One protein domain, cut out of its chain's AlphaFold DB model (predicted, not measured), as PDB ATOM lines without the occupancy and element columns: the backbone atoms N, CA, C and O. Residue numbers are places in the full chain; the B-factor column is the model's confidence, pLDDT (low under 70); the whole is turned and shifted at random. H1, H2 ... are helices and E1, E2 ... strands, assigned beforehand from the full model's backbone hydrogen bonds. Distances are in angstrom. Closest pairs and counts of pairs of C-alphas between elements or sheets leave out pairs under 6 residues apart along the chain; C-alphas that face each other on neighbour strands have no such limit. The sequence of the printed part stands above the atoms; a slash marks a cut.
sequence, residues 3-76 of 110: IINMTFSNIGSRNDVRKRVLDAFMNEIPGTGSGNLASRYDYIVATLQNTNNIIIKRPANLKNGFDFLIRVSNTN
ATOM      1  N   ILE A   3     -22.624  18.902 -22.781       96.81
ATOM      2  CA  ILE A   3     -21.365  18.623 -22.078       96.81
ATOM      3  C   ILE A   3     -20.343  18.169 -23.115       96.81
ATOM      4  O   ILE A   3     -20.644  17.297 -23.927       96.81
ATOM      5  N   ILE A   4     -19.155  18.768 -23.095       97.00
ATOM      6  CA  ILE A   4     -18.085  18.506 -24.063       97.00
ATOM      7  C   ILE A   4     -16.798  18.220 -23.289       97.00
ATOM      8  O   ILE A   4     -16.429  18.991 -22.411       97.00
ATOM      9  N   ASN A   5     -16.095  17.138 -23.617       97.06
ATOM     10  CA  ASN A   5     -14.734  16.915 -23.122       97.06
ATOM     11  C   ASN A   5     -13.756  17.555 -24.107       97.06
ATOM     12  O   ASN A   5     -13.782  17.215 -25.290       97.06
ATOM     13  N   MET A   6     -12.925  18.489 -23.646       95.12
ATOM     14  CA  MET A   6     -12.025  19.221 -24.537       95.12
ATOM     15  C   MET A   6     -10.768  19.688 -23.821       95.12
ATOM     16  O   MET A   6     -10.854  20.396 -22.831       95.12
ATOM     17  N   THR A   7      -9.594  19.375 -24.358       93.00
ATOM     18  CA  THR A   7      -8.322  19.853 -23.803       93.00
ATOM     19  C   THR A   7      -7.809  21.046 -24.599       93.00
ATOM     20  O   THR A   7      -7.784  21.020 -25.829       93.00
ATOM     21  N   PHE A   8      -7.355  22.085 -23.898       91.88
ATOM     22  CA  PHE A   8      -6.730  23.258 -24.504       91.88
ATOM     23  C   PHE A   8      -5.232  23.262 -24.212       91.88
ATOM     24  O   PHE A   8      -4.822  23.240 -23.056       91.88
ATOM     25  N   SER A   9      -4.408  23.326 -25.258       90.69
ATOM     26  CA  SER A   9      -2.966  23.524 -25.088       90.69
ATOM     27  C   SER A   9      -2.671  24.928 -24.543       90.69
ATOM     28  O   SER A   9      -3.246  25.916 -25.021       90.69
ATOM     29  N   ASN A  10      -1.737  25.029 -23.595       88.25
ATOM     30  CA  ASN A  10      -1.166  26.288 -23.104       88.25
ATOM     31  C   ASN A  10       0.058  26.760 -23.925       88.25
ATOM     32  O   ASN A  10       0.588  27.831 -23.651       88.25
ATOM     33  N   ILE A  11       0.482  26.022 -24.961       90.50
ATOM     34  CA  ILE A  11       1.688  26.330 -25.752       90.50
ATOM     35  C   ILE A  11       1.511  27.601 -26.594       90.50
ATOM     36  O   ILE A  11       0.523  27.748 -27.319       90.50
ATOM     37  N   GLY A  12       2.519  28.473 -26.595       93.19
ATOM     38  CA  GLY A  12       2.558  29.687 -27.411       93.19
ATOM     39  C   GLY A  12       2.200  30.939 -26.615       93.19
ATOM     40  O   GLY A  12       2.370  30.993 -25.399       93.19
ATOM     41  N   SER A  13       1.733  31.983 -27.299       94.94
ATOM     42  CA  SER A  13       1.384  33.239 -26.640       94.94
ATOM     43  C   SER A  13       0.022  33.163 -25.944       94.94
ATOM     44  O   SER A  13      -0.850  32.362 -26.289       94.94
ATOM     45  N   ARG A  14      -0.234  34.101 -25.022       91.31
ATOM     46  CA  ARG A  14      -1.566  34.293 -24.415       91.31
ATOM     47  C   ARG A  14      -2.670  34.477 -25.463       91.31
ATOM     48  O   ARG A  14      -3.812  34.094 -25.221       91.31
ATOM     49  N   ASN A  15      -2.343  35.069 -26.612       95.31
ATOM     50  CA  ASN A  15      -3.293  35.246 -27.704       95.31
ATOM     51  C   ASN A  15      -3.593  33.927 -28.418       95.31
ATOM     52  O   ASN A  15      -4.742  33.715 -28.786       95.31
ATOM     53  N   ASP A  16      -2.616  33.033 -28.563       95.50
ATOM     54  CA  ASP A  16      -2.823  31.724 -29.193       95.50
ATOM     55  C   ASP A  16      -3.705  30.830 -28.322       95.50
ATOM     56  O   ASP A  16      -4.660  30.228 -28.812       95.50
ATOM     57  N   VAL A  17      -3.459  30.826 -27.007       93.69
ATOM     58  CA  VAL A  17      -4.323  30.137 -26.037       93.69
ATOM     59  C   VAL A  17      -5.746  30.698 -26.096       93.69
ATOM     60  O   VAL A  17      -6.705  29.937 -26.201       93.69
ATOM     61  N   ARG A  18      -5.896  32.032 -26.090       93.25
ATOM     62  CA  ARG A  18      -7.210  32.683 -26.184       93.25
ATOM     63  C   ARG A  18      -7.935  32.322 -27.480       93.25
ATOM     64  O   ARG A  18      -9.123  32.027 -27.415       93.25
ATOM     65  N   LYS A  19      -7.247  32.333 -28.627       94.94
ATOM     66  CA  LYS A  19      -7.828  31.954 -29.924       94.94
ATOM     67  C   LYS A  19      -8.377  30.532 -29.882       94.94
ATOM     68  O   LYS A  19      -9.552  30.360 -30.156       94.94
ATOM     69  N   ARG A  20      -7.602  29.553 -29.396       95.50
ATOM     70  CA  ARG A  20      -8.064  28.155 -29.278       95.50
ATOM     71  C   ARG A  20      -9.344  28.011 -28.452       95.50
ATOM     72  O   ARG A  20     -10.233  27.247 -28.818       95.50
ATOM     73  N   VAL A  21      -9.441  28.742 -27.342       93.88
ATOM     74  CA  VAL A  21     -10.644  28.740 -26.496       93.88
ATOM     75  C   VAL A  21     -11.824  29.405 -27.213       93.88
ATOM     76  O   VAL A  21     -12.932  28.876 -27.190       93.88
ATOM     77  N   LEU A  22     -11.595  30.536 -27.886       93.12
ATOM     78  CA  LEU A  22     -12.630  31.223 -28.662       93.12
ATOM     79  C   LEU A  22     -13.130  30.377 -29.837       93.12
ATOM     80  O   LEU A  22     -14.336  30.314 -30.045       93.12
ATOM     81  N   ASP A  23     -12.241  29.691 -30.553       94.25
ATOM     82  CA  ASP A  23     -12.598  28.816 -31.671       94.25
ATOM     83  C   ASP A  23     -13.539  27.692 -31.210       94.25
ATOM     84  O   ASP A  23     -14.511  27.365 -31.890       94.25
ATOM     85  N   ALA A  24     -13.323  27.143 -30.008       94.38
ATOM     86  CA  ALA A  24     -14.242  26.173 -29.416       94.38
ATOM     87  C   ALA A  24     -15.628  26.770 -29.116       94.38
ATOM     88  O   ALA A  24     -16.635  26.091 -29.317       94.38
ATOM     89  N   PHE A  25     -15.692  28.029 -28.673       93.12
ATOM     90  CA  PHE A  25     -16.962  28.719 -28.420       93.12
ATOM     91  C   PHE A  25     -17.678  29.122 -29.714       93.12
ATOM     92  O   PHE A  25     -18.901  29.146 -29.748       93.12
ATOM     93  N   MET A  26     -16.947  29.407 -30.795       92.19
ATOM     94  CA  MET A  26     -17.542  29.728 -32.100       92.19
ATOM     95  C   MET A  26     -18.281  28.542 -32.729       92.19
ATOM     96  O   MET A  26     -19.182  28.743 -33.536       92.19
ATOM     97  N   ASN A  27     -17.932  27.313 -32.336       92.69
ATOM     98  CA  ASN A  27     -18.619  26.096 -32.771       92.69
ATOM     99  C   ASN A  27     -19.889  25.787 -31.950       92.69
ATOM    100  O   ASN A  27     -20.556  24.782 -32.203       92.69
ATOM    101  N   GLU A  28     -20.234  26.613 -30.957       93.31
ATOM    102  CA  GLU A  28     -21.482  26.477 -30.209       93.31
ATOM    103  C   GLU A  28     -22.689  26.782 -31.105       93.31
ATOM    104  O   GLU A  28     -22.759  27.813 -31.771       93.31
ATOM    105  N   ILE A  29     -23.712  25.927 -31.052       93.19
ATOM    106  CA  ILE A  29     -25.022  26.246 -31.627       93.19
ATOM    107  C   ILE A  29     -25.660  27.354 -30.773       93.19
ATOM    108  O   ILE A  29     -25.869  27.132 -29.565       93.19
ATOM    109  N   PRO A  30     -25.991  28.525 -31.354       89.12
ATOM    110  CA  PRO A  30     -26.572  29.634 -30.612       89.12
ATOM    111  C   PRO A  30     -27.973  29.284 -30.107       89.12
ATOM    112  O   PRO A  30     -28.718  28.533 -30.735       89.12
ATOM    113  N   GLY A  31     -28.329  29.835 -28.949       88.81
ATOM    114  CA  GLY A  31     -29.685  29.713 -28.420       88.81
ATOM    115  C   GLY A  31     -30.659  30.587 -29.200       88.81
ATOM    116  O   GLY A  31     -30.265  31.582 -29.805       88.81
ATOM    117  N   THR A  32     -31.944  30.257 -29.137       90.75
ATOM    118  CA  THR A  32     -33.014  31.049 -29.766       90.75
ATOM    119  C   THR A  32     -33.646  32.062 -28.809       90.75
ATOM    120  O   THR A  32     -34.524  32.822 -29.206       90.75
ATOM    121  N   GLY A  33     -33.216  32.101 -27.542       87.75
ATOM    122  CA  GLY A  33     -33.753  33.033 -26.555       87.75
ATOM    123  C   GLY A  33     -33.176  32.860 -25.150       87.75
ATOM    124  O   GLY A  33     -32.038  32.435 -24.956       87.75
ATOM    125  N   SER A  34     -33.972  33.218 -24.142       85.50
ATOM    126  CA  SER A  34     -33.597  33.161 -22.726       85.50
ATOM    127  C   SER A  34     -34.132  31.900 -22.024       85.50
ATOM    128  O   SER A  34     -34.890  31.112 -22.586       85.50
ATOM    129  N   GLY A  35     -33.714  31.674 -20.773       86.50
ATOM    130  CA  GLY A  35     -34.195  30.545 -19.971       86.50
ATOM    131  C   GLY A  35     -33.811  29.192 -20.576       86.50
ATOM    132  O   GLY A  35     -32.621  28.884 -20.678       86.50
ATOM    133  N   ASN A  36     -34.821  28.409 -20.959       88.31
ATOM    134  CA  ASN A  36     -34.663  27.102 -21.606       88.31
ATOM    135  C   ASN A  36     -34.295  27.206 -23.093       88.31
ATOM    136  O   ASN A  36     -33.789  26.243 -23.655       88.31
ATOM    137  N   LEU A  37     -34.512  28.371 -23.711       89.12
ATOM    138  CA  LEU A  37     -34.126  28.654 -25.098       89.12
ATOM    139  C   LEU A  37     -32.666  29.118 -25.215       89.12
ATOM    140  O   LEU A  37     -32.167  29.342 -26.317       89.12
ATOM    141  N   ALA A  38     -31.978  29.279 -24.081       88.88
ATOM    142  CA  ALA A  38     -30.565  29.611 -24.057       88.88
ATOM    143  C   ALA A  38     -29.724  28.340 -24.221       88.88
ATOM    144  O   ALA A  38     -29.847  27.398 -23.432       88.88
ATOM    145  N   SER A  39     -28.805  28.350 -25.184       91.12
ATOM    146  CA  SER A  39     -27.773  27.322 -25.280       91.12
ATOM    147  C   SER A  39     -26.823  27.413 -24.088       91.12
ATOM    148  O   SER A  39     -26.458  28.501 -23.640       91.12
ATOM    149  N   ARG A  40     -26.457  26.256 -23.532       92.56
ATOM    150  CA  ARG A  40     -25.583  26.141 -22.358       92.56
ATOM    151  C   ARG A  40     -24.592  25.022 -22.580       92.56
ATOM    152  O   ARG A  40     -25.026  23.910 -22.893       92.56
ATOM    153  N   TYR A  41     -23.325  25.313 -22.334       94.94
ATOM    154  CA  TYR A  41     -22.217  24.396 -22.548       94.94
ATOM    155  C   TYR A  41     -21.377  24.285 -21.283       94.94
ATOM    156  O   TYR A  41     -21.033  25.297 -20.674       94.94
ATOM    157  N   ASP A  42     -21.052  23.053 -20.910       96.38
ATOM    158  CA  ASP A  42     -20.061  22.745 -19.887       96.38
ATOM    159  C   ASP A  42     -18.917  21.982 -20.572       96.38
ATOM    160  O   ASP A  42     -19.078  20.831 -20.980       96.38
ATOM    161  N   TYR A  43     -17.769  22.640 -20.726       97.25
ATOM    162  CA  TYR A  43     -16.556  22.025 -21.259       97.25
ATOM    163  C   TYR A  43     -15.742  21.462 -20.099       97.25
ATOM    164  O   TYR A  43     -15.224  22.228 -19.290       97.25
ATOM    165  N   ILE A  44     -15.615  20.143 -20.006       97.50
ATOM    166  CA  ILE A  44     -14.704  19.484 -19.071       97.50
ATOM    167  C   ILE A  44     -13.302  19.585 -19.674       97.50
ATOM    168  O   ILE A  44     -13.012  18.942 -20.684       97.50
ATOM    169  N   VAL A  45     -12.461  20.438 -19.079       96.38
ATOM    170  CA  VAL A  45     -11.148  20.798 -19.641       96.38
ATOM    171  C   VAL A  45      -9.967  20.090 -19.002       96.38
ATOM    172  O   VAL A  45      -8.908  19.973 -19.617       96.38
ATOM    173  N   ALA A  46     -10.155  19.596 -17.783       94.56
ATOM    174  CA  ALA A  46      -9.195  18.751 -17.094       94.56
ATOM    175  C   ALA A  46      -9.897  17.953 -15.997       94.56
ATOM    176  O   ALA A  46     -10.863  18.434 -15.398       94.56
ATOM    177  N   THR A  47      -9.360  16.779 -15.683       94.50
ATOM    178  CA  THR A  47      -9.733  15.997 -14.503       94.50
ATOM    179  C   THR A  47      -8.533  15.948 -13.566       94.50
ATOM    180  O   THR A  47      -7.439  15.542 -13.955       94.50
ATOM    181  N   LEU A  48      -8.732  16.418 -12.340       91.88
ATOM    182  CA  LEU A  48      -7.741  16.424 -11.273       91.88
ATOM    183  C   LEU A  48      -7.560  15.014 -10.696       91.88
ATOM    184  O   LEU A  48      -8.427  14.153 -10.831       91.88
ATOM    185  N   GLN A  49      -6.454  14.794  -9.983       89.75
ATOM    186  CA  GLN A  49      -6.140  13.501  -9.355       89.75
ATOM    187  C   GLN A  49      -7.229  13.023  -8.384       89.75
ATOM    188  O   GLN A  49      -7.497  11.832  -8.282       89.75
ATOM    189  N   ASN A  50      -7.902  13.954  -7.707       90.19
ATOM    190  CA  ASN A  50      -9.033  13.665  -6.828       90.19
ATOM    191  C   ASN A  50     -10.359  13.484  -7.587       90.19
ATOM    192  O   ASN A  50     -11.422  13.619  -6.987       90.19
ATOM    193  N   THR A  51     -10.315  13.205  -8.893       93.75
ATOM    194  CA  THR A  51     -11.461  13.026  -9.804       93.75
ATOM    195  C   THR A  51     -12.338  14.263 -10.016       93.75
ATOM    196  O   THR A  51     -13.356  14.192 -10.704       93.75
ATOM    197  N   ASN A  52     -11.945  15.423  -9.481       95.69
ATOM    198  CA  ASN A  52     -12.676  16.660  -9.717       95.69
ATOM    199  C   ASN A  52     -12.405  17.188 -11.126       95.69
ATOM    200  O   ASN A  52     -11.269  17.224 -11.586       95.69
ATOM    201  N   ASN A  53     -13.446  17.665 -11.794       97.25
ATOM    202  CA  ASN A  53     -13.361  18.239 -13.125       97.25
ATOM    203  C   ASN A  53     -13.199  19.756 -13.050       97.25
ATOM    204  O   ASN A  53     -13.978  20.430 -12.374       97.25
ATOM    205  N   ILE A  54     -12.236  20.290 -13.799       96.38
ATOM    206  CA  ILE A  54     -12.203  21.703 -14.169       96.38
ATOM    207  C   ILE A  54     -13.145  21.878 -15.354       96.38
ATOM    208  O   ILE A  54     -13.015  21.199 -16.374       96.38
ATOM    209  N   ILE A  55     -14.110  22.779 -15.207       97.38
ATOM    210  CA  ILE A  55     -15.201  22.979 -16.153       97.38
ATOM    211  C   ILE A  55     -15.229  24.441 -16.578       97.38
ATOM    212  O   ILE A  55     -15.353  25.328 -15.735       97.38
ATOM    213  N   ILE A  56     -15.186  24.703 -17.881       95.81
ATOM    214  CA  ILE A  56     -15.559  26.004 -18.436       95.81
ATOM    215  C   ILE A  56     -17.066  25.982 -18.692       95.81
ATOM    216  O   ILE A  56     -17.554  25.237 -19.539       95.81
ATOM    217  N   LYS A  57     -17.809  26.805 -17.953       94.56
ATOM    218  CA  LYS A  57     -19.261  26.942 -18.068       94.56
ATOM    219  C   LYS A  57     -19.630  28.157 -18.907       94.56
ATOM    220  O   LYS A  57     -19.198  29.276 -18.614       94.56
ATOM    221  N   ARG A  58     -20.509  27.941 -19.887       92.94
ATOM    222  CA  ARG A  58     -21.055  28.970 -20.772       92.94
ATOM    223  C   ARG A  58     -22.585  28.933 -20.872       92.94
ATOM    224  O   ARG A  58     -23.190  27.858 -20.802       92.94
ATOM    225  N   PRO A  59     -23.228  30.096 -21.078       89.00
ATOM    226  CA  PRO A  59     -22.673  31.446 -20.911       89.00
ATOM    227  C   PRO A  59     -22.446  31.778 -19.423       89.00
ATOM    228  O   PRO A  59     -23.080  31.180 -18.547       89.00
ATOM    229  N   ALA A  60     -21.572  32.744 -19.122       86.19
ATOM    230  CA  ALA A  60     -21.444  33.289 -17.768       86.19
ATOM    231  C   ALA A  60     -22.710  34.047 -17.315       86.19
ATOM    232  O   ALA A  60     -23.561  34.429 -18.122       86.19
ATOM    233  N   ASN A  61     -22.834  34.293 -16.004       76.38
ATOM    234  CA  ASN A  61     -24.029  34.902 -15.403       76.38
ATOM    235  C   ASN A  61     -24.354  36.302 -15.940       76.38
ATOM    236  O   ASN A  61     -25.531  36.620 -16.095       76.38
ATOM    237  N   LEU A  62     -23.338  37.118 -16.231       71.88
ATOM    238  CA  LEU A  62     -23.526  38.475 -16.754       71.88
ATOM    239  C   LEU A  62     -23.848  38.493 -18.259       71.88
ATOM    240  O   LEU A  62     -24.184  39.543 -18.784       71.88
ATOM    241  N   LYS A  63     -23.804  37.333 -18.942       64.12
ATOM    242  CA  LYS A  63     -24.209  37.119 -20.348       64.12
ATOM    243  C   LYS A  63     -23.598  38.094 -21.372       64.12
ATOM    244  O   LYS A  63     -24.161  38.284 -22.447       64.12
ATOM    245  N   ASN A  64     -22.432  38.668 -21.086       61.75
ATOM    246  CA  ASN A  64     -21.766  39.634 -21.963       61.75
ATOM    247  C   ASN A  64     -20.928  38.934 -23.051       61.75
ATOM    248  O   ASN A  64     -19.700  38.955 -23.019       61.75
ATOM    249  N   GLY A  65     -21.581  38.281 -24.016       68.00
ATOM    250  CA  GLY A  65     -20.903  37.684 -25.174       68.00
ATOM    251  C   GLY A  65     -19.978  36.512 -24.811       68.00
ATOM    252  O   GLY A  65     -20.445  35.463 -24.366       68.00
ATOM    253  N   PHE A  66     -18.664  36.672 -25.000       74.31
ATOM    254  CA  PHE A  66     -17.645  35.618 -24.827       74.31
ATOM    255  C   PHE A  66     -17.222  35.353 -23.374       74.31
ATOM    256  O   PHE A  66     -16.226  34.675 -23.134       74.31
ATOM    257  N   ASP A  67     -17.997  35.801 -22.393       85.38
ATOM    258  CA  ASP A  67     -17.709  35.549 -20.980       85.38
ATOM    259  C   ASP A  67     -18.014  34.095 -20.567       85.38
ATOM    260  O   ASP A  67     -18.990  33.490 -21.032       85.38
ATOM    261  N   PHE A  68     -17.176  33.523 -19.705       91.38
ATOM    262  CA  PHE A  68     -17.284  32.145 -19.227       91.38
ATOM    263  C   PHE A  68     -16.858  32.033 -17.764       91.38
ATOM    264  O   PHE A  68     -16.083  32.836 -17.255       91.38
ATOM    265  N   LEU A  69     -17.355  31.005 -17.078       93.62
ATOM    266  CA  LEU A  69     -17.036  30.752 -15.677       93.62
ATOM    267  C   LEU A  69     -16.216  29.470 -15.541       93.62
ATOM    268  O   LEU A  69     -16.664  28.416 -15.985       93.62
ATOM    269  N   ILE A  70     -15.057  29.538 -14.887       94.44
ATOM    270  CA  ILE A  70     -14.259  28.350 -14.557       94.44
ATOM    271  C   ILE A  70     -14.750  27.785 -13.228       94.44
ATOM    272  O   ILE A  70     -14.741  28.483 -12.220       94.44
ATOM    273  N   ARG A  71     -15.173  26.523 -13.218       96.25
ATOM    274  CA  ARG A  71     -15.655  25.803 -12.033       96.25
ATOM    275  C   ARG A  71     -14.783  24.582 -11.773       96.25
ATOM    276  O   ARG A  71     -14.226  24.015 -12.706       96.25
ATOM    277  N   VAL A  72     -14.711  24.156 -10.521       96.69
ATOM    278  CA  VAL A  72     -14.098  22.895 -10.105       96.69
ATOM    279  C   VAL A  72     -15.175  22.068  -9.420       96.69
ATOM    280  O   VAL A  72     -15.743  22.488  -8.408       96.69
ATOM    281  N   SER A  73     -15.497  20.901  -9.981       95.69
ATOM    282  CA  SER A  73     -16.545  20.049  -9.421       95.69
ATOM    283  C   SER A  73     -16.216  19.651  -7.982       95.69
ATOM    284  O   SER A  73     -15.054  19.584  -7.585       95.69
ATOM    285  N   ASN A  74     -17.258  19.404  -7.186       94.50
ATOM    286  CA  ASN A  74     -17.149  18.952  -5.793       94.50
ATOM    287  C   ASN A  74     -16.268  19.833  -4.885       94.50
ATOM    288  O   ASN A  74     -15.829  19.380  -3.834       94.50
ATOM    289  N   THR A  75     -16.030  21.095  -5.255       94.69
ATOM    290  CA  THR A  75     -15.188  22.021  -4.489       94.69
ATOM    291  C   THR A  75     -16.031  23.158  -3.915       94.69
ATOM    292  O   THR A  75     -17.019  23.582  -4.519       94.69
ATOM    293  N   ASN A  76     -15.670  23.644  -2.724       95.38
ATOM    294  CA  ASN A  76     -16.254  24.849  -2.142       95.38
ATOM    295  C   ASN A  76     -15.160  25.868  -1.804       95.38
ATOM    296  O   ASN A  76     -14.515  25.772  -0.767       95.38
TER     297      ASN A  76
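AT A GLANCE: This is residues 3 to 76 of the 110 residues of the protein "DNA adenine methylase" of Candidatus Contendobacter odensis Run_B_J11 (UniProt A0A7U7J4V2). A twisted sheet of four strands is grazed by one helix, H1; residues 11 to 16, of which 14 to 16 belong to H1, and residues 32 to 37 stick out. The 74 printed residues run E1 H1 E2 E3 E4; the mixed sheet has the order E1 E2 E3 E4. The class is mixed, helices and strands, with under half of the residues in named elements. It is only just compact, close to loose: radius of gyration of the C-alphas 13.2 A, spans 37 by 31 by 20 A.

HOW THE PARTS SIT: E1, residues 3 to 5, H1, residues 14 to 26, and E2, residues 41 to 47, form a strand-helix-strand unit, two parallel neighbour strands with a helix between, its crossover right-handed. N 44 and O 4 are within hydrogen-bond range at 2.8 A. In H1 every O i to N i+4 pair is within range; residues 21 to 25 only graze the sheet. E2, E3, residues 53 to 58, and E4, residues 69 to 72, form a meander of antiparallel hairpins, with N 43 to O 56 at 2.9 A and N 55 to O 71 at 2.8 A.

IN THESE COORDINATES: E1 begins at C-alpha 3 (-21.365, 18.623, -22.078); E4 ends at C-alpha 72 (-14.098, 22.895, -10.105). H1 measures 18.3 A, E2 17.1 A, E3 15.3 A.

THE WHOLE: The printed part has no cut. The link H1 to E2 is long, 14 residues. Residues 63 to 65 have pLDDT under 70.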